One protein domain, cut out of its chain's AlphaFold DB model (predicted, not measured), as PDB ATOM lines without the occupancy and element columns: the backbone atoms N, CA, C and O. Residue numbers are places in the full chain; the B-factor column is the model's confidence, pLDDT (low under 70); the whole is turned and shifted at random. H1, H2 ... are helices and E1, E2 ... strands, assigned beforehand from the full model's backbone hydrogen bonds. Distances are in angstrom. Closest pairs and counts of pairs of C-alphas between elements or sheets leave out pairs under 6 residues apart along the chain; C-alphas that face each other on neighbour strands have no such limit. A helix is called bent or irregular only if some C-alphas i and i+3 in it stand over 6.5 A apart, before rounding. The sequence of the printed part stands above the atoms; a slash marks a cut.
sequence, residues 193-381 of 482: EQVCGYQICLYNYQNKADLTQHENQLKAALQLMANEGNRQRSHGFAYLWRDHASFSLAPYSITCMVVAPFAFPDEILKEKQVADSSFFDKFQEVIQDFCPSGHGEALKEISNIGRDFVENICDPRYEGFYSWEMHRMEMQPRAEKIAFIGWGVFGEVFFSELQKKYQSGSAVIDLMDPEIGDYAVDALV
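AT A GLANCE: This is residues 193 to 381 of the 482 residues of an uncharacterized protein of Duganella sp. FT3S (UniProt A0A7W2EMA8). A twisted sheet of five strands lies between two layers of helices: H1 and H4 pack side by side on one face, and H5, H6 and H7 cover parts of the other. H2 and H3 form a loose lobe away from the sheet, from which residues 270 to 279 stick out, and H6 reaches away from the sheet beyond its first half. The printed part has 189 residues, in the order E1 H1 E2 E3 H2 H3 H4 E4 H5 E5 H6 H7; the sheet, E4 E1 E3 E2 E5, is antiparallel throughout, and the class is mixed, helices and strands. The whole is compact, with a radius of gyration of the C-alphas of 18.1 A and spans of 59 by 44 by 31 A.

IN THESE COORDINATES: Find C-alpha 195 at (-25.876, -13.218, -13.068); from there E1, residues 195 to 203, runs 25.0 A. The other strands are E2, 236 to 243, 21.8 A; E3, 252 to 259, 23.4 A; E4, 315 to 323, 23.8 A; and E5, 335 to 343, 21.8 A, which bends by 70 degrees at residue 338. Look for H1 from C-alpha 212 at (-45.943, -1.948, 3.695) to residue 231, 29.3 A; it is irregular, with C-alphas 213 and 216 7.8 A apart. H2 is 266 to 270, H3 278 to 290, H4 297 to 310 with 20.2 A, H5 324 to 331, and H6 345 to 359 with 21.2 A. H7, 370 to 380, ends at C-alpha 380, (-18.832, -12.932, -5.772).

HOW THE PARTS SIT: Across the sheet, look for N 317 and O 201 at 2.9 A for E4 and E1, N 200 and O 254 at 2.8 A for E1 and E3, N 255 and O 239 at 2.9 A for the hairpin E2 and E3, and N 238 and O 341 at 2.8 A for E2 and E5. E1, H1 and E2 make a split strand-helix-strand unit, two strands running the same way with E3 between them, and its crossover is right-handed. H1 runs along the strands over E2 and E5, at a height over the sheet of 8.6 A. H4, on the same face, touches H1 at a shallow tilt of 27 degrees, opposite ways; their closest C-alphas, Ala 221 and Gly 306, are 4.7 A apart. On the opposite face, H7 lies over E2 and E5, and H6 runs across the strands over E5, at 73 degrees on the local plane. H6 and H7 touch at a steep tilt of 55 degrees, closest at the C-alphas of Phe 350 and Ala 376, 5.1 A. H5 is on that face too, its closest C-alpha to E1 being Trp 324, 5.4 A from that of Val 195. H2 and H3 are near each other and not on the sheet. Every O i to N i+4 pair is within hydrogen-bond range in H2, H3, H5 and H6; in H1 14 of 16 are, in H4 9 of 10, in H7 6 of 7.

THE WHOLE: The two C-alphas farthest apart, Asn 207 and Ala 275, are 61.2 A apart. The printed part has no cut and no long link. Look to residues 206 to 209 and 263 to 277 for pLDDT under 70; the mean of the printed part is 86.9.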
ATOM      1  N   GLU A 193     -22.622 -10.097 -16.044       75.75
ATOM      2  CA  GLU A 193     -23.307 -10.785 -17.126       75.75
ATOM      3  C   GLU A 193     -23.616 -12.244 -16.756       75.75
ATOM      4  O   GLU A 193     -24.637 -12.764 -17.202       75.75
ATOM      5  N   GLN A 194     -22.810 -12.857 -15.868       81.12
ATOM      6  CA  GLN A 194     -23.000 -14.201 -15.286       81.12
ATOM      7  C   GLN A 194     -24.148 -14.356 -14.333       81.12
ATOM      8  O   GLN A 194     -24.550 -15.481 -14.030       81.12
ATOM      9  N   VAL A 195     -24.729 -13.242 -13.940       90.06
ATOM     10  CA  VAL A 195     -25.876 -13.218 -13.068       90.06
ATOM     11  C   VAL A 195     -27.016 -12.590 -13.851       90.06
ATOM     12  O   VAL A 195     -26.958 -11.425 -14.230       90.06
ATOM     13  N   CYS A 196     -28.064 -13.362 -14.114       91.25
ATOM     14  CA  CYS A 196     -29.209 -12.921 -14.906       91.25
ATOM     15  C   CYS A 196     -30.515 -13.132 -14.148       91.25
ATOM     16  O   CYS A 196     -30.594 -13.959 -13.235       91.25
ATOM     17  N   GLY A 197     -31.542 -12.398 -14.549       94.12
ATOM     18  CA  GLY A 197     -32.884 -12.642 -14.074       94.12
ATOM     19  C   GLY A 197     -33.824 -11.493 -14.371       94.12
ATOM     20  O   GLY A 197     -33.633 -10.725 -15.315       94.12
ATOM     21  N   TYR A 198     -34.871 -11.386 -13.567       94.00
ATOM     22  CA  TYR A 198     -35.922 -10.404 -13.790       94.00
ATOM     23  C   TYR A 198     -36.517  -9.884 -12.493       94.00
ATOM     24  O   TYR A 198     -36.333 -10.435 -11.405       94.00
ATOM     25  N   GLN A 199     -37.246  -8.786 -12.637       94.81
ATOM     26  CA  GLN A 199     -38.060  -8.199 -11.593       94.81
ATOM     27  C   GLN A 199     -39.441  -8.851 -11.591       94.81
ATOM     28  O   GLN A 199     -40.065  -9.049 -12.632       94.81
ATOM     29  N   ILE A 200     -39.931  -9.159 -10.398       96.75
ATOM     30  CA  ILE A 200     -41.336  -9.423 -10.120       96.75
ATOM     31  C   ILE A 200     -41.910  -8.104  -9.597       96.75
ATOM     32  O   ILE A 200     -41.795  -7.793  -8.411       96.75
ATOM     33  N   CYS A 201     -42.459  -7.294 -10.501       95.44
ATOM     34  CA  CYS A 201     -43.083  -6.010 -10.196       95.44
ATOM     35  C   CYS A 201     -44.435  -6.250  -9.515       95.44
ATOM     36  O   CYS A 201     -45.312  -6.896 -10.089       95.44
ATOM     37  N   LEU A 202     -44.611  -5.744  -8.294       95.00
ATOM     38  CA  LEU A 202     -45.774  -6.024  -7.448       95.00
ATOM     39  C   LEU A 202     -46.807  -4.899  -7.565       95.00
ATOM     40  O   LEU A 202     -46.834  -3.973  -6.755       95.00
ATOM     41  N   TYR A 203     -47.663  -4.955  -8.586       92.25
ATOM     42  CA  TYR A 203     -48.665  -3.913  -8.816       92.25
ATOM     43  C   TYR A 203     -49.810  -3.980  -7.805       92.25
ATOM     44  O   TYR A 203     -50.315  -5.051  -7.478       92.25
ATOM     45  N   ASN A 204     -50.300  -2.823  -7.357       84.00
ATOM     46  CA  ASN A 204     -51.529  -2.741  -6.567       84.00
ATOM     47  C   ASN A 204     -52.518  -1.764  -7.210       84.00
ATOM     48  O   ASN A 204     -52.590  -0.583  -6.866       84.00
ATOM     49  N   TYR A 205     -53.297  -2.259  -8.174       76.50
ATOM     50  CA  TYR A 205     -54.282  -1.440  -8.886       76.50
ATOM     51  C   TYR A 205     -55.480  -1.030  -8.016       76.50
ATOM     52  O   TYR A 205     -56.138  -0.036  -8.327       76.50
ATOM     53  N   GLN A 206     -55.768  -1.776  -6.942       69.38
ATOM     54  CA  GLN A 206     -56.916  -1.529  -6.060       69.38
ATOM     55  C   GLN A 206     -56.621  -0.455  -5.009       69.38
ATOM     56  O   GLN A 206     -57.489   0.357  -4.694       69.38
ATOM     57  N   ASN A 207     -55.393  -0.424  -4.492       65.62
ATOM     58  CA  ASN A 207     -54.931   0.566  -3.533       65.62
ATOM     59  C   ASN A 207     -53.506   0.986  -3.902       65.62
ATOM     60  O   ASN A 207     -52.532   0.398  -3.442       65.62
ATOM     61  N   LYS A 208     -53.393   2.009  -4.760       56.28
ATOM     62  CA  LYS A 208     -52.128   2.472  -5.361       56.28
ATOM     63  C   LYS A 208     -51.017   2.847  -4.366       56.28
ATOM     64  O   LYS A 208     -49.928   3.179  -4.814       56.28
ATOM     65  N   ALA A 209     -51.290   2.886  -3.062       60.09
ATOM     66  CA  ALA A 209     -50.450   3.606  -2.122       60.09
ATOM     67  C   ALA A 209     -49.461   2.755  -1.321       60.09
ATOM     68  O   ALA A 209     -48.406   3.295  -1.016       60.09
ATOM     69  N   ASP A 210     -49.729   1.495  -0.952       73.38
ATOM     70  CA  ASP A 210     -48.749   0.815  -0.095       73.38
ATOM     71  C   ASP A 210     -48.952  -0.696   0.092       73.38
ATOM     72  O   ASP A 210     -50.053  -1.145   0.413       73.38
ATOM     73  N   LEU A 211     -47.872  -1.473  -0.038       86.75
ATOM     74  CA  LEU A 211     -47.800  -2.875   0.399       86.75
ATOM     75  C   LEU A 211     -47.052  -3.030   1.736       86.75
ATOM     76  O   LEU A 211     -46.851  -4.159   2.173       86.75
ATOM     77  N   THR A 212     -46.700  -1.936   2.427       88.19
ATOM     78  CA  THR A 212     -45.943  -1.948   3.695       88.19
ATOM     79  C   THR A 212     -46.531  -2.903   4.736       88.19
ATOM     80  O   THR A 212     -45.804  -3.665   5.368       88.19
ATOM     81  N   GLN A 213     -47.862  -2.955   4.883       90.12
ATOM     82  CA  GLN A 213     -48.511  -3.865   5.842       90.12
ATOM     83  C   GLN A 213     -48.282  -5.361   5.536       90.12
ATOM     84  O   GLN A 213     -48.476  -6.208   6.406       90.12
ATOM     85  N   HIS A 214     -47.881  -5.685   4.305       92.88
ATOM     86  CA  HIS A 214     -47.611  -7.036   3.824       92.88
ATOM     87  C   HIS A 214     -46.112  -7.346   3.711       92.88
ATOM     88  O   HIS A 214     -45.768  -8.422   3.231       92.88
ATOM     89  N   GLU A 215     -45.206  -6.479   4.173       93.88
ATOM     90  CA  GLU A 215     -43.754  -6.696   4.034       93.88
ATOM     91  C   GLU A 215     -43.280  -8.042   4.589       93.88
ATOM     92  O   GLU A 215     -42.470  -8.710   3.954       93.88
ATOM     93  N   ASN A 216     -43.834  -8.506   5.713       95.00
ATOM     94  CA  ASN A 216     -43.514  -9.834   6.244       95.00
ATOM     95  C   ASN A 216     -43.940 -10.966   5.295       95.00
ATOM     96  O   ASN A 216     -43.240 -11.968   5.179       95.00
ATOM     97  N   GLN A 217     -45.067 -10.807   4.593       95.94
ATOM     98  CA  GLN A 217     -45.514 -11.759   3.574       95.94
ATOM     99  C   GLN A 217     -44.599 -11.707   2.339       95.94
ATOM    100  O   GLN A 217     -44.257 -12.750   1.792       95.94
ATOM    101  N   LEU A 218     -44.126 -10.522   1.943       97.00
ATOM    102  CA  LEU A 218     -43.157 -10.374   0.852       97.00
ATOM    103  C   LEU A 218     -41.793 -10.993   1.211       97.00
ATOM    104  O   LEU A 218     -41.222 -11.733   0.413       97.00
ATOM    105  N   LYS A 219     -41.298 -10.778   2.437       97.94
ATOM    106  CA  LYS A 219     -40.093 -11.445   2.967       97.94
ATOM    107  C   LYS A 219     -40.262 -12.970   3.011       97.94
ATOM    108  O   LYS A 219     -39.341 -13.705   2.662       97.94
ATOM    109  N   ALA A 220     -41.446 -13.468   3.373       97.94
ATOM    110  CA  ALA A 220     -41.736 -14.901   3.325       97.94
ATOM    111  C   ALA A 220     -41.695 -15.459   1.889       97.94
ATOM    112  O   ALA A 220     -41.186 -16.563   1.692       97.94
ATOM    113  N   ALA A 221     -42.144 -14.695   0.886       98.19
ATOM    114  CA  ALA A 221     -42.009 -15.073  -0.522       98.19
ATOM    115  C   ALA A 221     -40.532 -15.262  -0.911       98.19
ATOM    116  O   ALA A 221     -40.177 -16.292  -1.482       98.19
ATOM    117  N   LEU A 222     -39.658 -14.329  -0.513       98.44
ATOM    118  CA  LEU A 222     -38.204 -14.439  -0.697       98.44
ATOM    119  C   LEU A 222     -37.645 -15.732  -0.080       98.44
ATOM    120  O   LEU A 222     -36.866 -16.436  -0.722       98.44
ATOM    121  N   GLN A 223     -38.070 -16.087   1.136       98.19
ATOM    122  CA  GLN A 223     -37.638 -17.330   1.785       98.19
ATOM    123  C   GLN A 223     -38.049 -18.579   0.997       98.19
ATOM    124  O   GLN A 223     -37.257 -19.514   0.868       98.19
ATOM    125  N   LEU A 224     -39.268 -18.604   0.453       98.06
ATOM    126  CA  LEU A 224     -39.731 -19.713  -0.384       98.06
ATOM    127  C   LEU A 224     -38.915 -19.819  -1.679       98.06
ATOM    128  O   LEU A 224     -38.524 -20.922  -2.053       98.06
ATOM    129  N   MET A 225     -38.593 -18.683  -2.306       98.31
ATOM    130  CA  MET A 225     -37.728 -18.632  -3.491       98.31
ATOM    131  C   MET A 225     -36.331 -19.191  -3.192       98.31
ATOM    132  O   MET A 225     -35.830 -20.027  -3.938       98.31
ATOM    133  N   ALA A 226     -35.713 -18.799  -2.074       98.25
ATOM    134  CA  ALA A 226     -34.397 -19.305  -1.686       98.25
ATOM    135  C   ALA A 226     -34.410 -20.806  -1.352       98.25
ATOM    136  O   ALA A 226     -33.478 -21.531  -1.707       98.25
ATOM    137  N   ASN A 227     -35.471 -21.298  -0.704       97.94
ATOM    138  CA  ASN A 227     -35.644 -22.728  -0.438       97.94
ATOM    139  C   ASN A 227     -35.733 -23.527  -1.742       97.94
ATOM    140  O   ASN A 227     -35.094 -24.571  -1.867       97.94
ATOM    141  N   GLU A 228     -36.481 -23.017  -2.719       98.06
ATOM    142  CA  GLU A 228     -36.581 -23.621  -4.043       98.06
ATOM    143  C   GLU A 228     -35.242 -23.579  -4.789       98.06
ATOM    144  O   GLU A 228     -34.799 -24.588  -5.340       98.06
ATOM    145  N   GLY A 229     -34.539 -22.448  -4.715       96.56
ATOM    146  CA  GLY A 229     -33.204 -22.298  -5.282       96.56
ATOM    147  C   GLY A 229     -32.215 -23.326  -4.731       96.56
ATOM    148  O   GLY A 229     -31.498 -23.962  -5.509       96.56
ATOM    149  N   ASN A 230     -32.229 -23.553  -3.412       95.00
ATOM    150  CA  ASN A 230     -31.429 -24.587  -2.748       95.00
ATOM    151  C   ASN A 230     -31.875 -26.009  -3.125       95.00
ATOM    152  O   ASN A 230     -31.025 -26.867  -3.364       95.00
ATOM    153  N   ARG A 231     -33.187 -26.269  -3.230       94.31
ATOM    154  CA  ARG A 231     -33.741 -27.573  -3.646       94.31
ATOM    155  C   ARG A 231     -33.229 -27.987  -5.024       94.31
ATOM    156  O   ARG A 231     -32.931 -29.159  -5.243       94.31
ATOM    157  N   GLN A 232     -33.103 -27.023  -5.930       93.06
ATOM    158  CA  GLN A 232     -32.569 -27.223  -7.277       93.06
ATOM    159  C   GLN A 232     -31.034 -27.187  -7.346       93.06
ATOM    160  O   GLN A 232     -30.474 -27.375  -8.423       93.06
ATOM    161  N   ARG A 233     -30.348 -26.934  -6.219       90.31
ATOM    162  CA  ARG A 233     -28.893 -26.697  -6.142       90.31
ATOM    163  C   ARG A 233     -28.409 -25.582  -7.070       90.31
ATOM    164  O   ARG A 233     -27.297 -25.619  -7.585       90.31
ATOM    165  N   SER A 234     -29.263 -24.589  -7.288       92.06
ATOM    166  CA  SER A 234     -28.902 -23.388  -8.029       92.06
ATOM    167  C   SER A 234     -28.127 -22.411  -7.140       92.06
ATOM    168  O   SER A 234     -28.011 -22.580  -5.922       92.06
ATOM    169  N   HIS A 235     -27.608 -21.356  -7.757       92.94
ATOM    170  CA  HIS A 235     -26.927 -20.267  -7.072       92.94
ATOM    171  C   HIS A 235     -27.562 -18.953  -7.503       92.94
ATOM    172  O   HIS A 235     -27.733 -18.720  -8.701       92.94
ATOM    173  N   GLY A 236     -27.919 -18.105  -6.547       95.81
ATOM    174  CA  GLY A 236     -28.605 -16.862  -6.849       95.81
ATOM    175  C   GLY A 236     -29.006 -16.091  -5.606       95.81
ATOM    176  O   GLY A 236     -28.657 -16.454  -4.480       95.81
ATOM    177  N   PHE A 237     -29.726 -15.003  -5.830       98.00
ATOM    178  CA  PHE A 237     -30.210 -14.129  -4.776       98.00
ATOM    179  C   PHE A 237     -31.467 -13.377  -5.206       98.00
ATOM    180  O   PHE A 237     -31.777 -13.262  -6.393       98.00
ATOM    181  N   ALA A 238     -32.177 -12.826  -4.227       98.38
ATOM    182  CA  ALA A 238     -33.285 -11.923  -4.463       98.38
ATOM    183  C   ALA A 238     -33.232 -10.703  -3.538       98.38
ATOM    184  O   ALA A 238     -32.942 -10.820  -2.347       98.38
ATOM    185  N   TYR A 239     -33.565  -9.538  -4.095       98.31
ATOM    186  CA  TYR A 239     -33.813  -8.311  -3.341       98.31
ATOM    187  C   TYR A 239     -35.301  -8.005  -3.325       98.31
ATOM    188  O   TYR A 239     -35.917  -7.948  -4.384       98.31
ATOM    189  N   LEU A 240     -35.848  -7.706  -2.150       98.00
ATOM    190  CA  LEU A 240     -37.110  -6.988  -2.014       98.00
ATOM    191  C   LEU A 240     -36.797  -5.505  -1.852       98.00
ATOM    192  O   LEU A 240     -36.008  -5.129  -0.981       98.00
ATOM    193  N   TRP A 241     -37.434  -4.659  -2.650       96.44
ATOM    194  CA  TRP A 241     -37.232  -3.219  -2.569       96.44
ATOM    195  C   TRP A 241     -38.512  -2.443  -2.862       96.44
ATOM    196  O   TRP A 241     -39.364  -2.887  -3.634       96.44
ATOM    197  N   ARG A 242     -38.636  -1.280  -2.216       94.75
ATOM    198  CA  ARG A 242     -39.681  -0.293  -2.479       94.75
ATOM    199  C   ARG A 242     -39.200   0.669  -3.557       94.75
ATOM    200  O   ARG A 242     -38.049   1.113  -3.545       94.75
ATOM    201  N   ASP A 243     -40.085   0.975  -4.488       92.06
ATOM    202  CA  ASP A 243     -39.792   1.788  -5.654       92.06
ATOM    203  C   ASP A 243     -40.273   3.232  -5.473       92.06
ATOM    204  O   ASP A 243     -41.469   3.499  -5.367       92.06
ATOM    205  N   HIS A 244     -39.332   4.177  -5.464       90.44
ATOM    206  CA  HIS A 244     -39.615   5.608  -5.298       90.44
ATOM    207  C   HIS A 244     -39.749   6.369  -6.626       90.44
ATOM    208  O   HIS A 244     -39.872   7.598  -6.632       90.44
ATOM    209  N   ALA A 245     -39.722   5.684  -7.772       86.75
ATOM    210  CA  ALA A 245     -39.897   6.346  -9.060       86.75
ATOM    211  C   ALA A 245     -41.343   6.822  -9.261       86.75
ATOM    212  O   ALA A 245     -42.283   6.033  -9.312       86.75
ATOM    213  N   SER A 246     -41.515   8.125  -9.490       80.75
ATOM    214  CA  SER A 246     -42.830   8.771  -9.636       80.75
ATOM    215  C   SER A 246     -43.674   8.275 -10.816       80.75
ATOM    216  O   SER A 246     -44.881   8.504 -10.847       80.75
ATOM    217  N   PHE A 247     -43.048   7.625 -11.799       81.44
ATOM    218  CA  PHE A 247     -43.712   7.051 -12.968       81.44
ATOM    219  C   PHE A 247     -44.037   5.557 -12.814       81.44
ATOM    220  O   PHE A 247     -44.722   5.004 -13.673       81.44
ATOM    221  N   SER A 248     -43.546   4.899 -11.760       83.94
ATOM    222  CA  SER A 248     -43.814   3.482 -11.521       83.94
ATOM    223  C   SER A 248     -45.219   3.275 -10.970       83.94
ATOM    224  O   SER A 248     -45.700   4.053 -10.148       83.94
ATOM    225  N   LEU A 249     -45.887   2.212 -11.420       87.69
ATOM    226  CA  LEU A 249     -47.169   1.779 -10.853       87.69
ATOM    227  C   LEU A 249     -47.004   0.596  -9.882       87.69
ATOM    228  O   LEU A 249     -47.979   0.214  -9.232       87.69
ATOM    229  N   ALA A 250     -45.801   0.024  -9.790       91.50
ATOM    230  CA  ALA A 250     -45.459  -1.037  -8.852       91.50
ATOM    231  C   ALA A 250     -44.756  -0.411  -7.634       91.50
ATOM    232  O   ALA A 250     -43.624   0.044  -7.772       91.50
ATOM    233  N   PRO A 251     -45.396  -0.345  -6.450       91.25
ATOM    234  CA  PRO A 251     -44.774   0.233  -5.255       91.25
ATOM    235  C   PRO A 251     -43.611  -0.608  -4.709       91.25
ATOM    236  O   PRO A 251     -42.752  -0.083  -4.006       91.25
ATOM    237  N   TYR A 252     -43.590  -1.907  -5.009       94.62
ATOM    238  CA  TYR A 252     -42.536  -2.837  -4.615       94.62
ATOM    239  C   TYR A 252     -42.149  -3.712  -5.798       94.62
ATOM    240  O   TYR A 252     -42.983  -4.024  -6.651       94.62
ATOM    241  N   SER A 253     -40.908  -4.177  -5.777       95.44
ATOM    242  CA  SER A 253     -40.394  -5.149  -6.731       95.44
ATOM    243  C   SER A 253     -39.513  -6.171  -6.024       95.44
ATOM    244  O   SER A 253     -38.829  -5.863  -5.042       95.44
ATOM    245  N   ILE A 254     -39.526  -7.397  -6.541       97.88
ATOM    246  CA  ILE A 254     -38.556  -8.430  -6.180       97.88
ATOM    247  C   ILE A 254     -37.603  -8.598  -7.356       97.88
ATOM    248  O   ILE A 254     -38.018  -9.073  -8.406       97.88
ATOM    249  N   THR A 255     -36.334  -8.237  -7.205       97.62
ATOM    250  CA  THR A 255     -35.312  -8.544  -8.218       97.62
ATOM    251  C   THR A 255     -34.770  -9.935  -7.936       97.62
ATOM    252  O   THR A 255     -34.104 -10.108  -6.920       97.62
ATOM    253  N   CYS A 256     -35.061 -10.911  -8.797       97.56
ATOM    254  CA  CYS A 256     -34.640 -12.304  -8.647       97.56
ATOM    255  C   CYS A 256     -33.545 -12.643  -9.655       97.56
ATOM    256  O   CYS A 256     -33.764 -12.543 -10.861       97.56
ATOM    257  N   MET A 257     -32.396 -13.087  -9.154       96.25
ATOM    258  CA  MET A 257     -31.188 -13.310  -9.937       96.25
ATOM    259  C   MET A 257     -30.647 -14.726  -9.727       96.25
ATOM    260  O   MET A 257     -30.627 -15.230  -8.606       96.25
ATOM    261  N   VAL A 258     -30.156 -15.353 -10.795       94.94
ATOM    262  CA  VAL A 258     -29.455 -16.647 -10.766       94.94
ATOM    263  C   VAL A 258     -28.151 -16.574 -11.550       94.94
ATOM    264  O   VAL A 258     -28.025 -15.798 -12.500       94.94
ATOM    265  N   VAL A 259     -27.197 -17.432 -11.192       90.88
ATOM    266  CA  VAL A 259     -26.039 -17.711 -12.047       90.88
ATOM    267  C   VAL A 259     -26.527 -18.397 -13.321       90.88
ATOM    268  O   VAL A 259     -27.277 -19.370 -13.260       90.88
ATOM    269  N   ALA A 260     -26.123 -17.872 -14.474       86.12
ATOM    270  CA  ALA A 260     -26.667 -18.209 -15.785       86.12
ATOM    271  C   ALA A 260     -25.751 -19.169 -16.572       86.12
ATOM    272  O   ALA A 260     -25.056 -18.723 -17.476       86.12
ATOM    273  N   PRO A 261     -25.737 -20.491 -16.332       73.06
ATOM    274  CA  PRO A 261     -24.671 -21.380 -16.822       73.06
ATOM    275  C   PRO A 261     -24.440 -21.352 -18.343       73.06
ATOM    276  O   PRO A 261     -23.327 -21.593 -18.797       73.06
ATOM    277  N   PHE A 262     -25.474 -21.045 -19.133       73.56
ATOM    278  CA  PHE A 262     -25.399 -21.013 -20.596       73.56
ATOM    279  C   PHE A 262     -25.120 -19.635 -21.189       73.56
ATOM    280  O   PHE A 262     -24.801 -19.557 -22.370       73.56
ATOM    281  N   ALA A 263     -25.194 -18.561 -20.402       66.50
ATOM    282  CA  ALA A 263     -24.928 -17.214 -20.901       66.50
ATOM    283  C   ALA A 263     -23.424 -16.965 -21.187       66.50
ATOM    284  O   ALA A 263     -23.049 -15.841 -21.519       66.50
ATOM    285  N   PHE A 264     -22.574 -18.011 -21.126       63.78
ATOM    286  CA  PHE A 264     -21.114 -17.938 -21.290       63.78
ATOM    287  C   PHE A 264     -20.560 -18.964 -22.278       63.78
ATOM    288  O   PHE A 264     -20.393 -20.130 -21.931       63.78
ATOM    289  N   PRO A 265     -20.136 -18.526 -23.467       53.12
ATOM    290  CA  PRO A 265     -19.192 -19.282 -24.279       53.12
ATOM    291  C   PRO A 265     -17.727 -19.015 -23.866       53.12
ATOM    292  O   PRO A 265     -16.884 -19.891 -24.015       53.12
ATOM    293  N   ASP A 266     -17.408 -17.835 -23.314       50.47
ATOM    294  CA  ASP A 266     -16.031 -17.304 -23.258       50.47
ATOM    295  C   ASP A 266     -15.170 -17.719 -22.054       50.47
ATOM    296  O   ASP A 266     -13.945 -17.761 -22.155       50.47
ATOM    297  N   GLU A 267     -15.771 -18.025 -20.909       51.31
ATOM    298  CA  GLU A 267     -15.019 -18.540 -19.755       51.31
ATOM    299  C   GLU A 267     -14.774 -20.041 -19.867       51.31
ATOM    300  O   GLU A 267     -13.680 -20.505 -19.556       51.31
ATOM    301  N   ILE A 268     -15.722 -20.774 -20.461       49.94
ATOM    302  CA  ILE A 268     -15.507 -22.159 -20.901       49.94
ATOM    303  C   ILE A 268     -14.373 -22.204 -21.951       49.94
ATOM    304  O   ILE A 268     -13.582 -23.141 -21.982       49.94
ATOM    305  N   LEU A 269     -14.238 -21.152 -22.771       46.81
ATOM    306  CA  LEU A 269     -13.145 -20.943 -23.736       46.81
ATOM    307  C   LEU A 269     -11.775 -20.616 -23.095       46.81
ATOM    308  O   LEU A 269     -10.743 -20.857 -23.726       46.81
ATOM    309  N   LYS A 270     -11.731 -20.026 -21.887       48.22
ATOM    310  CA  LYS A 270     -10.478 -19.628 -21.208       48.22
ATOM    311  C   LYS A 270      -9.685 -20.812 -20.668       48.22
ATOM    312  O   LYS A 270      -8.466 -20.680 -20.513       48.22
ATOM    313  N   GLU A 271     -10.333 -21.949 -20.415       51.16
ATOM    314  CA  GLU A 271      -9.665 -23.221 -20.131       51.16
ATOM    315  C   GLU A 271      -8.955 -23.714 -21.403       51.16
ATOM    316  O   GLU A 271      -9.378 -24.635 -22.104       51.16
ATOM    317  N   LYS A 272      -7.839 -23.053 -21.733       41.47
ATOM    318  CA  LYS A 272      -6.913 -23.419 -22.802       41.47
ATOM    319  C   LYS A 272      -6.262 -24.753 -22.492       41.47
ATOM    320  O   LYS A 272      -5.131 -24.815 -22.017       41.47
ATOM    321  N   GLN A 273      -6.993 -25.812 -22.785       46.44
ATOM    322  CA  GLN A 273      -6.471 -27.143 -23.055       46.44
ATOM    323  C   GLN A 273      -7.522 -28.064 -23.680       46.44
ATOM    324  O   GLN A 273      -7.304 -29.272 -23.762       46.44
ATOM    325  N   VAL A 274      -8.649 -27.528 -24.164       51.25
ATOM    326  CA  VAL A 274      -9.571 -28.333 -24.962       51.25
ATOM    327  C   VAL A 274      -8.937 -28.522 -26.339       51.25
ATOM    328  O   VAL A 274      -9.013 -27.657 -27.206       51.25
ATOM    329  N   ALA A 275      -8.236 -29.645 -26.507       51.84
ATOM    330  CA  ALA A 275      -7.878 -30.183 -27.815       51.84
ATOM    331  C   ALA A 275      -9.108 -30.137 -28.734       51.84
ATOM    332  O   ALA A 275     -10.189 -30.456 -28.240       51.84
ATOM    333  N   ASP A 276      -8.935 -29.762 -30.012       57.44
ATOM    334  CA  ASP A 276      -9.977 -29.691 -31.059       57.44
ATOM    335  C   ASP A 276     -11.154 -30.636 -30.769       57.44
ATOM    336  O   ASP A 276     -11.106 -31.843 -31.029       57.44
ATOM    337  N   SER A 277     -12.203 -30.092 -30.151       66.44
ATOM    338  CA  SER A 277     -13.318 -30.876 -29.636       66.44
ATOM    339  C   SER A 277     -14.566 -30.485 -30.392       66.44
ATOM    340  O   SER A 277     -15.195 -29.475 -30.100       66.44
ATOM    341  N   SER A 278     -14.995 -31.362 -31.297       77.19
ATOM    342  CA  SER A 278     -16.271 -31.210 -32.011       77.19
ATOM    343  C   SER A 278     -17.495 -31.057 -31.091       77.19
ATOM    344  O   SER A 278     -18.555 -30.633 -31.545       77.19
ATOM    345  N   PHE A 279     -17.392 -31.437 -29.808       76.06
ATOM    346  CA  PHE A 279     -18.435 -31.168 -28.816       76.06
ATOM    347  C   PHE A 279     -18.465 -29.689 -28.436       76.06
ATOM    348  O   PHE A 279     -19.540 -29.106 -28.345       76.06
ATOM    349  N   PHE A 280     -17.289 -29.101 -28.231       73.75
ATOM    350  CA  PHE A 280     -17.156 -27.703 -27.875       73.75
ATOM    351  C   PHE A 280     -17.639 -26.801 -29.008       73.75
ATOM    352  O   PHE A 280     -18.475 -25.944 -28.756       73.75
ATOM    353  N   ASP A 281     -17.237 -27.082 -30.250       74.94
ATOM    354  CA  ASP A 281     -17.694 -26.328 -31.425       74.94
ATOM    355  C   ASP A 281     -19.228 -26.323 -31.527       74.94
ATOM    356  O   ASP A 281     -19.848 -25.273 -31.645       74.94
ATOM    357  N   LYS A 282     -19.871 -27.487 -31.364       81.12
ATOM    358  CA  LYS A 282     -21.343 -27.593 -31.356       81.12
ATOM    359  C   LYS A 282     -21.985 -26.864 -30.182       81.12
ATOM    360  O   LYS A 282     -23.068 -26.303 -30.315       81.12
ATOM    361  N   PHE A 283     -21.359 -26.906 -29.009       76.44
ATOM    362  CA  PHE A 283     -21.853 -26.181 -27.842       76.44
ATOM    363  C   PHE A 283     -21.761 -24.666 -28.066       76.44
ATOM    364  O   PHE A 283     -22.682 -23.932 -27.712       76.44
ATOM    365  N   GLN A 284     -20.698 -24.203 -28.726       73.12
ATOM    366  CA  GLN A 284     -20.552 -22.815 -29.146       73.12
ATOM    367  C   GLN A 284     -21.575 -22.417 -30.205       73.12
ATOM    368  O   GLN A 284     -22.161 -21.350 -30.062       73.12
ATOM    369  N   GLU A 285     -21.824 -23.254 -31.216       78.25
ATOM    370  CA  GLU A 285     -22.885 -23.029 -32.209       78.25
ATOM    371  C   GLU A 285     -24.234 -22.823 -31.514       78.25
ATOM    372  O   GLU A 285     -24.918 -21.841 -31.780       78.25
ATOM    373  N   VAL A 286     -24.579 -23.661 -30.528       79.81
ATOM    374  CA  VAL A 286     -25.808 -23.483 -29.735       79.81
ATOM    375  C   VAL A 286     -25.818 -22.135 -29.007       79.81
ATOM    376  O   VAL A 286     -26.825 -21.429 -29.018       79.81
ATOM    377  N   ILE A 287     -24.717 -21.739 -28.371       77.62
ATOM    378  CA  ILE A 287     -24.670 -20.446 -27.677       77.62
ATOM    379  C   ILE A 287     -24.792 -19.278 -28.667       77.62
ATOM    380  O   ILE A 287     -25.493 -18.313 -28.374       77.62
ATOM    381  N   GLN A 288     -24.145 -19.360 -29.831       72.75
ATOM    382  CA  GLN A 288     -24.169 -18.317 -30.859       72.75
ATOM    383  C   GLN A 288     -25.534 -18.198 -31.543       72.75
ATOM    384  O   GLN A 288     -26.022 -17.086 -31.742       72.75
ATOM    385  N   ASP A 289     -26.164 -19.325 -31.868       78.25
ATOM    386  CA  ASP A 289     -27.440 -19.361 -32.584       78.25
ATOM    387  C   ASP A 289     -28.612 -18.964 -31.683       78.25
ATOM    388  O   ASP A 289     -29.551 -18.299 -32.129       78.25
ATOM    389  N   PHE A 290     -28.572 -19.373 -30.410       79.25
ATOM    390  CA  PHE A 290     -29.693 -19.191 -29.488       79.25
ATOM    391  C   PHE A 290     -29.492 -18.063 -28.471       79.25
ATOM    392  O   PHE A 290     -30.477 -17.658 -27.852       79.25
ATOM    393  N   CYS A 291     -28.267 -17.547 -28.295       72.19
ATOM    394  CA  CYS A 291     -27.922 -16.469 -27.357       72.19
ATOM    395  C   CYS A 291     -28.644 -16.602 -25.999       72.19
ATOM    396  O   CYS A 291     -29.390 -15.696 -25.603       72.19
ATOM    397  N   PRO A 292     -28.501 -17.744 -25.300       77.56
ATOM    398  CA  PRO A 292     -29.269 -18.015 -24.094       77.56
ATOM    399  C   PRO A 292     -28.982 -16.954 -23.025       77.56
ATOM    400  O   PRO A 292     -27.872 -16.827 -22.525       77.56
ATOM    401  N   SER A 293     -30.016 -16.214 -22.632       74.81
ATOM    402  CA  SER A 293     -29.918 -15.109 -21.668       74.81
ATOM    403  C   SER A 293     -29.955 -15.553 -20.201       74.81
ATOM    404  O   SER A 293     -30.005 -14.711 -19.314       74.81
ATOM    405  N   GLY A 294     -29.966 -16.868 -19.947       78.88
ATOM    406  CA  GLY A 294     -29.970 -17.467 -18.607       78.88
ATOM    407  C   GLY A 294     -31.342 -17.594 -17.929       78.88
ATOM    408  O   GLY A 294     -31.440 -18.150 -16.837       78.88
ATOM    409  N   HIS A 295     -32.423 -17.192 -18.602       87.81
ATOM    410  CA  HIS A 295     -33.807 -17.317 -18.126       87.81
ATOM    411  C   HIS A 295     -34.381 -18.737 -18.295       87.81
ATOM    412  O   HIS A 295     -35.423 -18.938 -18.920       87.81
ATOM    413  N   GLY A 296     -33.660 -19.737 -17.785       88.00
ATOM    414  CA  GLY A 296     -34.043 -21.147 -17.865       88.00
ATOM    415  C   GLY A 296     -35.178 -21.537 -16.913       88.00
ATOM    416  O   GLY A 296     -35.659 -20.735 -16.110       88.00
ATOM    417  N   GLU A 297     -35.575 -22.811 -16.973       91.12
ATOM    418  CA  GLU A 297     -36.677 -23.346 -16.159       91.12
ATOM    419  C   GLU A 297     -36.414 -23.203 -14.652       91.12
ATOM    420  O   GLU A 297     -37.336 -22.899 -13.906       91.12
ATOM    421  N   ALA A 298     -35.153 -23.301 -14.215       91.94
ATOM    422  CA  ALA A 298     -34.788 -23.149 -12.808       91.94
ATOM    423  C   ALA A 298     -35.192 -21.781 -12.228       91.94
ATOM    424  O   ALA A 298     -35.908 -21.705 -11.231       91.94
ATOM    425  N   LEU A 299     -34.811 -20.686 -12.900       94.56
ATOM    426  CA  LEU A 299     -35.206 -19.330 -12.501       94.56
ATOM    427  C   LEU A 299     -36.728 -19.159 -12.526       94.56
ATOM    428  O   LEU A 299     -37.292 -18.485 -11.665       94.56
ATOM    429  N   LYS A 300     -37.392 -19.753 -13.522       95.06
ATOM    430  CA  LYS A 300     -38.847 -19.699 -13.667       95.06
ATOM    431  C   LYS A 300     -39.563 -20.403 -12.517       95.06
ATOM    432  O   LYS A 300     -40.501 -19.827 -11.978       95.06
ATOM    433  N   GLU A 301     -39.131 -21.596 -12.116       96.62
ATOM    434  CA  GLU A 301     -39.690 -22.307 -10.959       96.62
ATOM    435  C   GLU A 301     -39.490 -21.513  -9.662       96.62
ATOM    436  O   GLU A 301     -40.460 -21.269  -8.945       96.62
ATOM    437  N   ILE A 302     -38.266 -21.023  -9.416       97.31
ATOM    438  CA  ILE A 302     -37.939 -20.180  -8.253       97.31
ATOM    439  C   ILE A 302     -38.859 -18.955  -8.204       97.31
ATOM    440  O   ILE A 302     -39.483 -18.675  -7.181       97.31
ATOM    441  N   SER A 303     -38.987 -18.245  -9.323       96.19
ATOM    442  CA  SER A 303     -39.761 -17.004  -9.386       96.19
ATOM    443  C   SER A 303     -41.268 -17.233  -9.307       96.19
ATOM    444  O   SER A 303     -41.955 -16.447  -8.658       96.19
ATOM    445  N   ASN A 304     -41.784 -18.311  -9.909       97.38
ATOM    446  CA  ASN A 304     -43.206 -18.657  -9.837       97.38
ATOM    447  C   ASN A 304     -43.639 -18.914  -8.395       97.38
ATOM    448  O   ASN A 304     -44.687 -18.425  -7.999       97.38
ATOM    449  N   ILE A 305     -42.823 -19.600  -7.588       97.00
ATOM    450  CA  ILE A 305     -43.153 -19.826  -6.175       97.00
ATOM    451  C   ILE A 305     -43.311 -18.500  -5.422       97.00
ATOM    452  O   ILE A 305     -44.270 -18.332  -4.668       97.00
ATOM    453  N   GLY A 306     -42.397 -17.549  -5.636       96.31
ATOM    454  CA  GLY A 306     -42.486 -16.222  -5.027       96.31
ATOM    455  C   GLY A 306     -43.697 -15.429  -5.520       96.31
ATOM    456  O   GLY A 306     -44.427 -14.858  -4.713       96.31
ATOM    457  N   ARG A 307     -43.932 -15.435  -6.838       96.94
ATOM    458  CA  ARG A 307     -45.073 -14.780  -7.490       96.94
ATOM    459  C   ARG A 307     -46.399 -15.307  -6.942       96.94
ATOM    460  O   ARG A 307     -47.179 -14.528  -6.404       96.94
ATOM    461  N   ASP A 308     -46.625 -16.614  -7.037       97.06
ATOM    462  CA  ASP A 308     -47.885 -17.273  -6.675       97.06
ATOM    463  C   ASP A 308     -48.229 -17.041  -5.194       97.06
ATOM    464  O   ASP A 308     -49.395 -16.903  -4.824       97.06
ATOM    465  N   PHE A 309     -47.211 -16.925  -4.335       96.50
ATOM    466  CA  PHE A 309     -47.390 -16.644  -2.911       96.50
ATOM    467  C   PHE A 309     -47.954 -15.242  -2.615       96.50
ATOM    468  O   PHE A 309     -48.595 -15.040  -1.578       96.50
ATOM    469  N   VAL A 310     -47.725 -14.265  -3.500       95.19
ATOM    470  CA  VAL A 310     -48.126 -12.858  -3.304       95.19
ATOM    471  C   VAL A 310     -49.301 -12.423  -4.190       95.19
ATOM    472  O   VAL A 310     -49.802 -11.308  -4.035       95.19
ATOM    473  N   GLU A 311     -49.805 -13.295  -5.067       94.69
ATOM    474  CA  GLU A 311     -50.943 -13.021  -5.967       94.69
ATOM    475  C   GLU A 311     -52.250 -12.669  -5.235       94.69
ATOM    476  O   GLU A 311     -53.148 -12.051  -5.804       94.69
ATOM    477  N   ASN A 312     -52.389 -13.038  -3.959       91.50
ATOM    478  CA  ASN A 312     -53.580 -12.715  -3.171       91.50
ATOM    479  C   ASN A 312     -53.595 -11.277  -2.619       91.50
ATOM    480  O   ASN A 312     -54.650 -10.813  -2.186       91.50
ATOM    481  N   ILE A 313     -52.450 -10.588  -2.607       92.19
ATOM    482  CA  ILE A 313     -52.293  -9.234  -2.046       92.19
ATOM    483  C   ILE A 313     -51.885  -8.190  -3.094       92.19
ATOM    484  O   ILE A 313     -51.998  -6.992  -2.834       92.19
ATOM    485  N   CYS A 314     -51.420  -8.618  -4.269       92.69
ATOM    486  CA  CYS A 314     -51.004  -7.750  -5.370       92.69
ATOM    487  C   CYS A 314     -51.168  -8.459  -6.729       92.69
ATOM    488  O   CYS A 314     -51.529  -9.630  -6.779       92.69
ATOM    489  N   ASP A 315     -50.908  -7.751  -7.829       93.75
ATOM    490  CA  ASP A 315     -50.865  -8.293  -9.193       93.75
ATOM    491  C   ASP A 315     -49.403  -8.355  -9.685       93.75
ATOM    492  O   ASP A 315     -48.903  -7.382 -10.261       93.75
ATOM    493  N   PRO A 316     -48.673  -9.447  -9.403       95.69
ATOM    494  CA  PRO A 316     -47.258  -9.553  -9.728       95.69
ATOM    495  C   PRO A 316     -47.020  -9.806 -11.228       95.69
ATOM    496  O   PRO A 316     -47.656 -10.663 -11.849       95.69
ATOM    497  N   ARG A 317     -46.055  -9.097 -11.825       96.06
ATOM    498  CA  ARG A 317     -45.670  -9.239 -13.242       96.06
ATOM    499  C   ARG A 317     -44.164  -9.392 -13.404       96.06
ATOM    500  O   ARG A 317     -43.399  -8.745 -12.700       96.06
ATOM    501  N   TYR A 318     -43.751 -10.223 -14.358       96.06
ATOM    502  CA  TYR A 318     -42.343 -10.360 -14.725       96.06
ATOM    503  C   TYR A 318     -41.927  -9.258 -15.695       96.06
ATOM    504  O   TYR A 318     -42.520  -9.120 -16.765       96.06
ATOM    505  N   GLU A 319     -40.892  -8.508 -15.335       94.56
ATOM    506  CA  GLU A 319     -40.347  -7.402 -16.120       94.56
ATOM    507  C   GLU A 319     -38.819  -7.358 -16.026       94.56
ATOM    508  O   GLU A 319     -38.217  -7.936 -15.128       94.56
ATOM    509  N   GLY A 320     -38.175  -6.666 -16.966       89.44
ATOM    510  CA  GLY A 320     -36.729  -6.445 -16.931       89.44
ATOM    511  C   GLY A 320     -35.894  -7.727 -17.028       89.44
ATOM    512  O   GLY A 320     -35.174  -8.070 -16.106       89.44
ATOM    513  N   PHE A 321     -35.978  -8.456 -18.138       91.31
ATOM    514  CA  PHE A 321     -35.223  -9.700 -18.359       91.31
ATOM    515  C   PHE A 321     -33.762  -9.402 -18.729       91.31
ATOM    516  O   PHE A 321     -33.408  -9.382 -19.911       91.31
ATOM    517  N   TYR A 322     -32.923  -9.123 -17.730       86.69
ATOM    518  CA  TYR A 322     -31.585  -8.555 -17.912       86.69
ATOM    519  C   TYR A 322     -30.528  -9.170 -16.980       86.69
ATOM    520  O   TYR A 322     -30.819  -9.948 -16.073       86.69
ATOM    521  N   SER A 323     -29.266  -8.799 -17.210       87.94
ATOM    522  CA  SER A 323     -28.157  -9.109 -16.305       87.94
ATOM    523  C   SER A 323     -28.227  -8.300 -15.006       87.94
ATOM    524  O   SER A 323     -28.931  -7.288 -14.909       87.94
ATOM    525  N   TRP A 324     -27.448  -8.715 -14.007       90.56
ATOM    526  CA  TRP A 324     -27.360  -8.029 -12.722       90.56
ATOM    527  C   TRP A 324     -26.897  -6.585 -12.860       90.56
ATOM    528  O   TRP A 324     -27.438  -5.718 -12.184       90.56
ATOM    529  N   GLU A 325     -25.954  -6.292 -13.761       84.88
ATOM    530  CA  GLU A 325     -25.484  -4.913 -13.951       84.88
ATOM    531  C   GLU A 325     -26.633  -3.974 -14.338       84.88
ATOM    532  O   GLU A 325     -26.745  -2.879 -13.790       84.88
ATOM    533  N   MET A 326     -27.518  -4.418 -15.236       84.69
ATOM    534  CA  MET A 326     -28.665  -3.623 -15.676       84.69
ATOM    535  C   MET A 326     -29.660  -3.406 -14.535       84.69
ATOM    536  O   MET A 326     -30.043  -2.268 -14.270       84.69
ATOM    537  N   HIS A 327     -30.007  -4.470 -13.804       90.56
ATOM    538  CA  HIS A 327     -30.871  -4.366 -12.624       90.56
ATOM    539  C   HIS A 327     -30.280  -3.450 -11.556       90.56
ATOM    540  O   HIS A 327     -30.982  -2.589 -11.031       90.56
ATOM    541  N   ARG A 328     -28.980  -3.569 -11.268       88.62
ATOM    542  CA  ARG A 328     -28.289  -2.710 -10.300       88.62
ATOM    543  C   ARG A 328     -28.373  -1.243 -10.718       88.62
ATOM    544  O   ARG A 328     -28.689  -0.401  -9.882       88.62
ATOM    545  N   MET A 329     -28.133  -0.940 -11.997       85.06
ATOM    546  CA  MET A 329     -28.233   0.420 -12.541       85.06
ATOM    547  C   MET A 329     -29.652   0.994 -12.446       85.06
ATOM    548  O   MET A 329     -29.805   2.183 -12.165       85.06
ATOM    549  N   GLU A 330     -30.679   0.174 -12.669       84.44
ATOM    550  CA  GLU A 330     -32.079   0.590 -12.552       84.44
ATOM    551  C   GLU A 330     -32.513   0.791 -11.100       84.44
ATOM    552  O   GLU A 330     -33.202   1.765 -10.800       84.44
ATOM    553  N   MET A 331     -32.105  -0.110 -10.203       89.88
ATOM    554  CA  MET A 331     -32.463  -0.082  -8.786       89.88
ATOM    555  C   MET A 331     -31.775   1.069  -8.048       89.88
ATOM    556  O   MET A 331     -32.424   1.795  -7.303       89.88
ATOM    557  N   GLN A 332     -30.473   1.275  -8.257       84.25
ATOM    558  CA  GLN A 332     -29.652   2.194  -7.460       84.25
ATOM    559  C   GLN A 332     -30.222   3.622  -7.280       84.25
ATOM    560  O   GLN A 332     -30.140   4.131  -6.162       84.25
ATOM    561  N   PRO A 333     -30.806   4.296  -8.294       86.12
ATOM    562  CA  PRO A 333     -31.329   5.655  -8.121       86.12
ATOM    563  C   PRO A 333     -32.727   5.739  -7.486       86.12
ATOM    564  O   PRO A 333     -33.163   6.845  -7.170       86.12
ATOM    565  N   ARG A 334     -33.460   4.625  -7.355       90.25
ATOM    566  CA  ARG A 334     -34.901   4.628  -7.017       90.25
ATOM    567  C   ARG A 334     -35.309   3.647  -5.918       90.25
ATOM    568  O   ARG A 334     -36.411   3.772  -5.393       90.25
ATOM    569  N   ALA A 335     -34.468   2.666  -5.606       93.44
ATOM    570  CA  ALA A 335     -34.805   1.561  -4.726       93.44
ATOM    571  C   ALA A 335     -34.462   1.872  -3.267       93.44
ATOM    572  O   ALA A 335     -33.316   2.166  -2.930       93.44
ATOM    573  N   GLU A 336     -35.442   1.703  -2.389       95.25
ATOM    574  CA  GLU A 336     -35.215   1.478  -0.963       95.25
ATOM    575  C   GLU A 336     -35.194  -0.036  -0.734       95.25
ATOM    576  O   GLU A 336     -36.226  -0.702  -0.840       95.25
ATOM    577  N   LYS A 337     -34.014  -0.609  -0.481       96.44
ATOM    578  CA  LYS A 337     -33.873  -2.054  -0.254       96.44
ATOM    579  C   LYS A 337     -34.441  -2.419   1.117       96.44
ATOM    580  O   LYS A 337     -34.045  -1.841   2.122       96.44
ATOM    581  N   ILE A 338     -35.343  -3.394   1.140       96.94
ATOM    582  CA  ILE A 338     -36.068  -3.837   2.340       96.94
ATOM    583  C   ILE A 338     -35.531  -5.173   2.851       96.94
ATOM    584  O   ILE A 338     -35.475  -5.401   4.059       96.94
ATOM    585  N   ALA A 339     -35.176  -6.076   1.936       98.19
ATOM    586  CA  ALA A 339     -34.662  -7.392   2.284       98.19
ATOM    587  C   ALA A 339     -33.741  -7.938   1.191       98.19
ATOM    588  O   ALA A 339     -33.957  -7.684   0.004       98.19
ATOM    589  N   PHE A 340     -32.772  -8.742   1.602       98.44
ATOM    590  CA  PHE A 340     -31.965  -9.590   0.740       98.44
ATOM    591  C   PHE A 340     -32.073 -11.044   1.189       98.44
ATOM    592  O   PHE A 340     -32.087 -11.337   2.384       98.44
ATOM    593  N   ILE A 341     -32.096 -11.961   0.227       98.38
ATOM    594  CA  ILE A 341     -31.852 -13.374   0.491       98.38
ATOM    595  C   ILE A 341     -30.950 -13.968  -0.586       98.38
ATOM    596  O   ILE A 341     -31.192 -13.793  -1.777       98.38
ATOM    597  N   GLY A 342     -29.918 -14.690  -0.161       97.81
ATOM    598  CA  GLY A 342     -29.059 -15.484  -1.035       97.81
ATOM    599  C   GLY A 342     -29.315 -16.977  -0.851       97.81
ATOM    600  O   GLY A 342     -29.665 -17.427   0.240       97.81
ATOM    601  N   TRP A 343     -29.101 -17.759  -1.905       97.44
ATOM    602  CA  TRP A 343     -29.059 -19.222  -1.846       97.44
ATOM    603  C   TRP A 343     -27.827 -19.759  -2.578       97.44
ATOM    604  O   TRP A 343     -27.182 -19.055  -3.366       97.44
ATOM    605  N   GLY A 344     -27.458 -21.005  -2.280       92.75
ATOM    606  CA  GLY A 344     -26.161 -21.542  -2.686       92.75
ATOM    607  C   GLY A 344     -25.006 -20.656  -2.201       92.75
ATOM    608  O   GLY A 344     -25.037 -20.158  -1.075       92.75
ATOM    609  N   VAL A 345     -24.020 -20.403  -3.067       88.62
ATOM    610  CA  VAL A 345     -22.805 -19.645  -2.706       88.62
ATOM    611  C   VAL A 345     -23.083 -18.222  -2.202       88.62
ATOM    612  O   VAL A 345     -22.407 -17.765  -1.287       88.62
ATOM    613  N   PHE A 346     -24.115 -17.538  -2.713       94.62
ATOM    614  CA  PHE A 346     -24.493 -16.206  -2.219       94.62
ATOM    615  C   PHE A 346     -25.013 -16.265  -0.779       94.62
ATOM    616  O   PHE A 346     -24.700 -15.393   0.029       94.62
ATOM    617  N   GLY A 347     -25.776 -17.312  -0.448       95.94
ATOM    618  CA  GLY A 347     -26.238 -17.561   0.916       95.94
ATOM    619  C   GLY A 347     -25.082 -17.885   1.862       95.94
ATOM    620  O   GLY A 347     -25.024 -17.348   2.964       95.94
ATOM    621  N   GLU A 348     -24.123 -18.708   1.427       92.12
ATOM    622  CA  GLU A 348     -22.937 -19.048   2.226       92.12
ATOM    623  C   GLU A 348     -22.098 -17.807   2.572       92.12
ATOM    624  O   GLU A 348     -21.748 -17.605   3.738       92.12
ATOM    625  N   VAL A 349     -21.826 -16.938   1.590       91.19
ATOM    626  CA  VAL A 349     -21.090 -15.683   1.820       91.19
ATOM    627  C   VAL A 349     -21.875 -14.746   2.740       91.19
ATOM    628  O   VAL A 349     -21.298 -14.197   3.681       91.19
ATOM    629  N   PHE A 350     -23.187 -14.610   2.524       95.81
ATOM    630  CA  PHE A 350     -24.062 -13.800   3.370       95.81
ATOM    631  C   PHE A 350     -24.021 -14.249   4.838       95.81
ATOM    632  O   PHE A 350     -23.748 -13.440   5.727       95.81
ATOM    633  N   PHE A 351     -24.242 -15.539   5.111       95.19
ATOM    634  CA  PHE A 351     -24.273 -16.052   6.484       95.19
ATOM    635  C   PHE A 351     -22.894 -16.043   7.151       95.19
ATOM    636  O   PHE A 351     -22.811 -15.816   8.358       95.19
ATOM    637  N   SER A 352     -21.818 -16.231   6.383       91.81
ATOM    638  CA  SER A 352     -20.446 -16.073   6.880       91.81
ATOM    639  C   SER A 352     -20.183 -14.642   7.358       91.81
ATOM    640  O   SER A 352     -19.656 -14.433   8.452       91.81
ATOM    641  N   GLU A 353     -20.600 -13.637   6.584       91.94
ATOM    642  CA  GLU A 353     -20.448 -12.235   6.978       91.94
ATOM    643  C   GLU A 353     -21.356 -11.863   8.156       91.94
ATOM    644  O   GLU A 353     -20.910 -11.226   9.114       91.94
ATOM    645  N   LEU A 354     -22.605 -12.332   8.154       92.94
ATOM    646  CA  LEU A 354     -23.529 -12.136   9.269       92.94
ATOM    647  C   LEU A 354     -22.969 -12.712  10.579       92.94
ATOM    648  O   LEU A 354     -23.004 -12.046  11.616       92.94
ATOM    649  N   GLN A 355     -22.383 -13.915  10.534       92.50
ATOM    650  CA  GLN A 355     -21.741 -14.538  11.692       92.50
ATOM    651  C   GLN A 355     -20.612 -13.663  12.255       92.50
ATOM    652  O   GLN A 355     -20.560 -13.447  13.469       92.50
ATOM    653  N   LYS A 356     -19.739 -13.118  11.397       91.06
ATOM    654  CA  LYS A 356     -18.659 -12.213  11.828       91.06
ATOM    655  C   LYS A 356     -19.211 -10.958  12.501       91.06
ATOM    656  O   LYS A 356     -18.689 -10.543  13.536       91.06
ATOM    657  N   LYS A 357     -20.281 -10.368  11.957       89.75
ATOM    658  CA  LYS A 357     -20.911  -9.176  12.545       89.75
ATOM    659  C   LYS A 357     -21.570  -9.457  13.898       89.75
ATOM    660  O   LYS A 357     -21.483  -8.632  14.808       89.75
ATOM    661  N   TYR A 358     -22.180 -10.628  14.079       91.62
ATOM    662  CA  TYR A 358     -22.678 -11.039  15.395       91.62
ATOM    663  C   TYR A 358     -21.542 -11.258  16.397       91.62
ATOM    664  O   TYR A 358     -21.634 -10.792  17.533       91.62
ATOM    665  N   GLN A 359     -20.441 -11.883  15.977       90.62
ATOM    666  CA  GLN A 359     -19.261 -12.081  16.825       90.62
ATOM    667  C   GLN A 359     -18.577 -10.763  17.221       90.62
ATOM    668  O   GLN A 359     -18.004 -10.683  18.306       90.62
ATOM    669  N   SER A 360     -18.675  -9.716  16.397       88.31
ATOM    670  CA  SER A 360     -18.161  -8.374  16.713       88.31
ATOM    671  C   SER A 360     -19.103  -7.522  17.581       88.31
ATOM    672  O   SER A 360     -18.785  -6.372  17.880       88.31
ATOM    673  N   GLY A 361     -20.236  -8.079  18.029       84.31
ATOM    674  CA  GLY A 361     -21.157  -7.440  18.976       84.31
ATOM    675  C   GLY A 361     -22.393  -6.784  18.353       84.31
ATOM    676  O   GLY A 361     -23.153  -6.126  19.065       84.31
ATOM    677  N   SER A 362     -22.648  -6.971  17.055       79.31
ATOM    678  CA  SER A 362     -23.782  -6.348  16.351       79.31
ATOM    679  C   SER A 362     -25.072  -7.176  16.457       79.31
ATOM    680  O   SER A 362     -25.622  -7.623  15.456       79.31
ATOM    681  N   ALA A 363     -25.581  -7.397  17.672       72.94
ATOM    682  CA  ALA A 363     -26.691  -8.328  17.939       72.94
ATOM    683  C   ALA A 363     -28.078  -7.931  17.367       72.94
ATOM    684  O   ALA A 363     -29.039  -8.668  17.562       72.94
ATOM    685  N   VAL A 364     -28.209  -6.778  16.698       83.88
ATOM    686  CA  VAL A 364     -29.499  -6.202  16.244       83.88
ATOM    687  C   VAL A 364     -29.669  -6.255  14.713       83.88
ATOM    688  O   VAL A 364     -30.620  -5.703  14.174       83.88
ATOM    689  N   ILE A 365     -28.761  -6.910  13.987       87.69
ATOM    690  CA  ILE A 365     -28.829  -6.996  12.518       87.69
ATOM    691  C   ILE A 365     -29.942  -7.966  12.075       87.69
ATOM    692  O   ILE A 365     -30.011  -9.088  12.586       87.69
ATOM    693  N   ASP A 366     -30.778  -7.537  11.116       90.69
ATOM    694  CA  ASP A 366     -31.839  -8.342  10.482       90.69
ATOM    695  C   ASP A 366     -31.229  -9.527   9.699       90.69
ATOM    696  O   ASP A 366     -30.199  -9.403   9.040       90.69
ATOM    697  N   LEU A 367     -31.876 -10.694   9.751       92.62
ATOM    698  CA  LEU A 367     -31.460 -11.902   9.026       92.62
ATOM    699  C   LEU A 367     -31.532 -11.753   7.497       92.62
ATOM    700  O   LEU A 367     -30.984 -12.590   6.787       92.62
ATOM    701  N   MET A 368     -32.213 -10.721   6.997       96.69
ATOM    702  CA  MET A 368     -32.325 -10.375   5.579       96.69
ATOM    703  C   MET A 368     -31.724  -8.998   5.271       96.69
ATOM    704  O   MET A 368     -32.188  -8.310   4.360       96.69
ATOM    705  N   ASP A 369     -30.736  -8.564   6.054       96.62
ATOM    706  CA  ASP A 369     -30.112  -7.250   5.920       96.62
ATOM    707  C   ASP A 369     -29.576  -6.986   4.491       96.62
ATOM    708  O   ASP A 369     -28.701  -7.714   4.008       96.62
ATOM    709  N   PRO A 370     -30.071  -5.947   3.791       96.50
ATOM    710  CA  PRO A 370     -29.640  -5.664   2.428       96.50
ATOM    711  C   PRO A 370     -28.178  -5.237   2.284       96.50
ATOM    712  O   PRO A 370     -27.616  -5.447   1.213       96.50
ATOM    713  N   GLU A 371     -27.550  -4.657   3.312       93.81
ATOM    714  CA  GLU A 371     -26.151  -4.215   3.230       93.81
ATOM    715  C   GLU A 371     -25.191  -5.409   3.259       93.81
ATOM    716  O   GLU A 371     -24.196  -5.441   2.533       93.81
ATOM    717  N   ILE A 372     -25.497  -6.429   4.067       95.19
ATOM    718  CA  ILE A 372     -24.783  -7.713   4.003       95.19
ATOM    719  C   ILE A 372     -25.061  -8.404   2.664       95.19
ATOM    720  O   ILE A 372     -24.167  -9.032   2.100       95.19
ATOM    721  N   GLY A 373     -26.274  -8.249   2.128       96.06
ATOM    722  CA  GLY A 373     -26.608  -8.687   0.775       96.06
ATOM    723  C   GLY A 373     -25.711  -8.072  -0.293       96.06
ATOM    724  O   GLY A 373     -25.142  -8.796  -1.110       96.06
ATOM    725  N   ASP A 374     -25.517  -6.753  -0.243       93.12
ATOM    726  CA  ASP A 374     -24.623  -6.037  -1.153       93.12
ATOM    727  C   ASP A 374     -23.186  -6.553  -1.040       93.12
ATOM    728  O   ASP A 374     -22.567  -6.859  -2.056       93.12
ATOM    729  N   TYR A 375     -22.690  -6.762   0.186       91.06
ATOM    730  CA  TYR A 375     -21.383  -7.387   0.406       91.06
ATOM    731  C   TYR A 375     -21.292  -8.781  -0.228       91.06
ATOM    732  O   TYR A 375     -20.308  -9.087  -0.899       91.06
ATOM    733  N   ALA A 376     -22.303  -9.632  -0.029       92.44
ATOM    734  CA  ALA A 376     -22.299 -10.992  -0.556       92.44
ATOM    735  C   ALA A 376     -22.298 -11.015  -2.090       92.44
ATOM    736  O   ALA A 376     -21.606 -11.835  -2.696       92.44
ATOM    737  N   VAL A 377     -23.042 -10.100  -2.715       92.94
ATOM    738  CA  VAL A 377     -23.049  -9.941  -4.170       92.94
ATOM    739  C   VAL A 377     -21.706  -9.409  -4.663       92.94
ATOM    740  O   VAL A 377     -21.134 -10.016  -5.559       92.94
ATOM    741  N   ASP A 378     -21.158  -8.350  -4.069       87.69
ATOM    742  CA  ASP A 378     -19.894  -7.739  -4.509       87.69
ATOM    743  C   ASP A 378     -18.667  -8.635  -4.260       87.69
ATOM    744  O   ASP A 378     -17.667  -8.547  -4.974       87.69
ATOM    745  N   ALA A 379     -18.730  -9.524  -3.264       84.56
ATOM    746  CA  ALA A 379     -17.685 -10.511  -3.000       84.56
ATOM    747  C   ALA A 379     -17.599 -11.594  -4.088       84.56
ATOM    748  O   ALA A 379     -16.526 -12.164  -4.299       84.56
ATOM    749  N   LEU A 380     -18.718 -11.881  -4.761       85.12
ATOM    750  CA  LEU A 380     -18.832 -12.932  -5.772       85.12
ATOM    751  C   LEU A 380     -18.920 -12.383  -7.198       85.12
ATOM    752  O   LEU A 380     -18.528 -13.074  -8.129       85.12
ATOM    753  N   VAL A 381     -19.432 -11.165  -7.382       86.25
ATOM    754  CA  VAL A 381     -19.709 -10.566  -8.689       86.25
ATOM    755  C   VAL A 381     -18.840  -9.330  -8.892       86.25
ATOM    756  O   VAL A 381     -18.974  -8.330  -8.191       86.25
TER     757      VAL A 381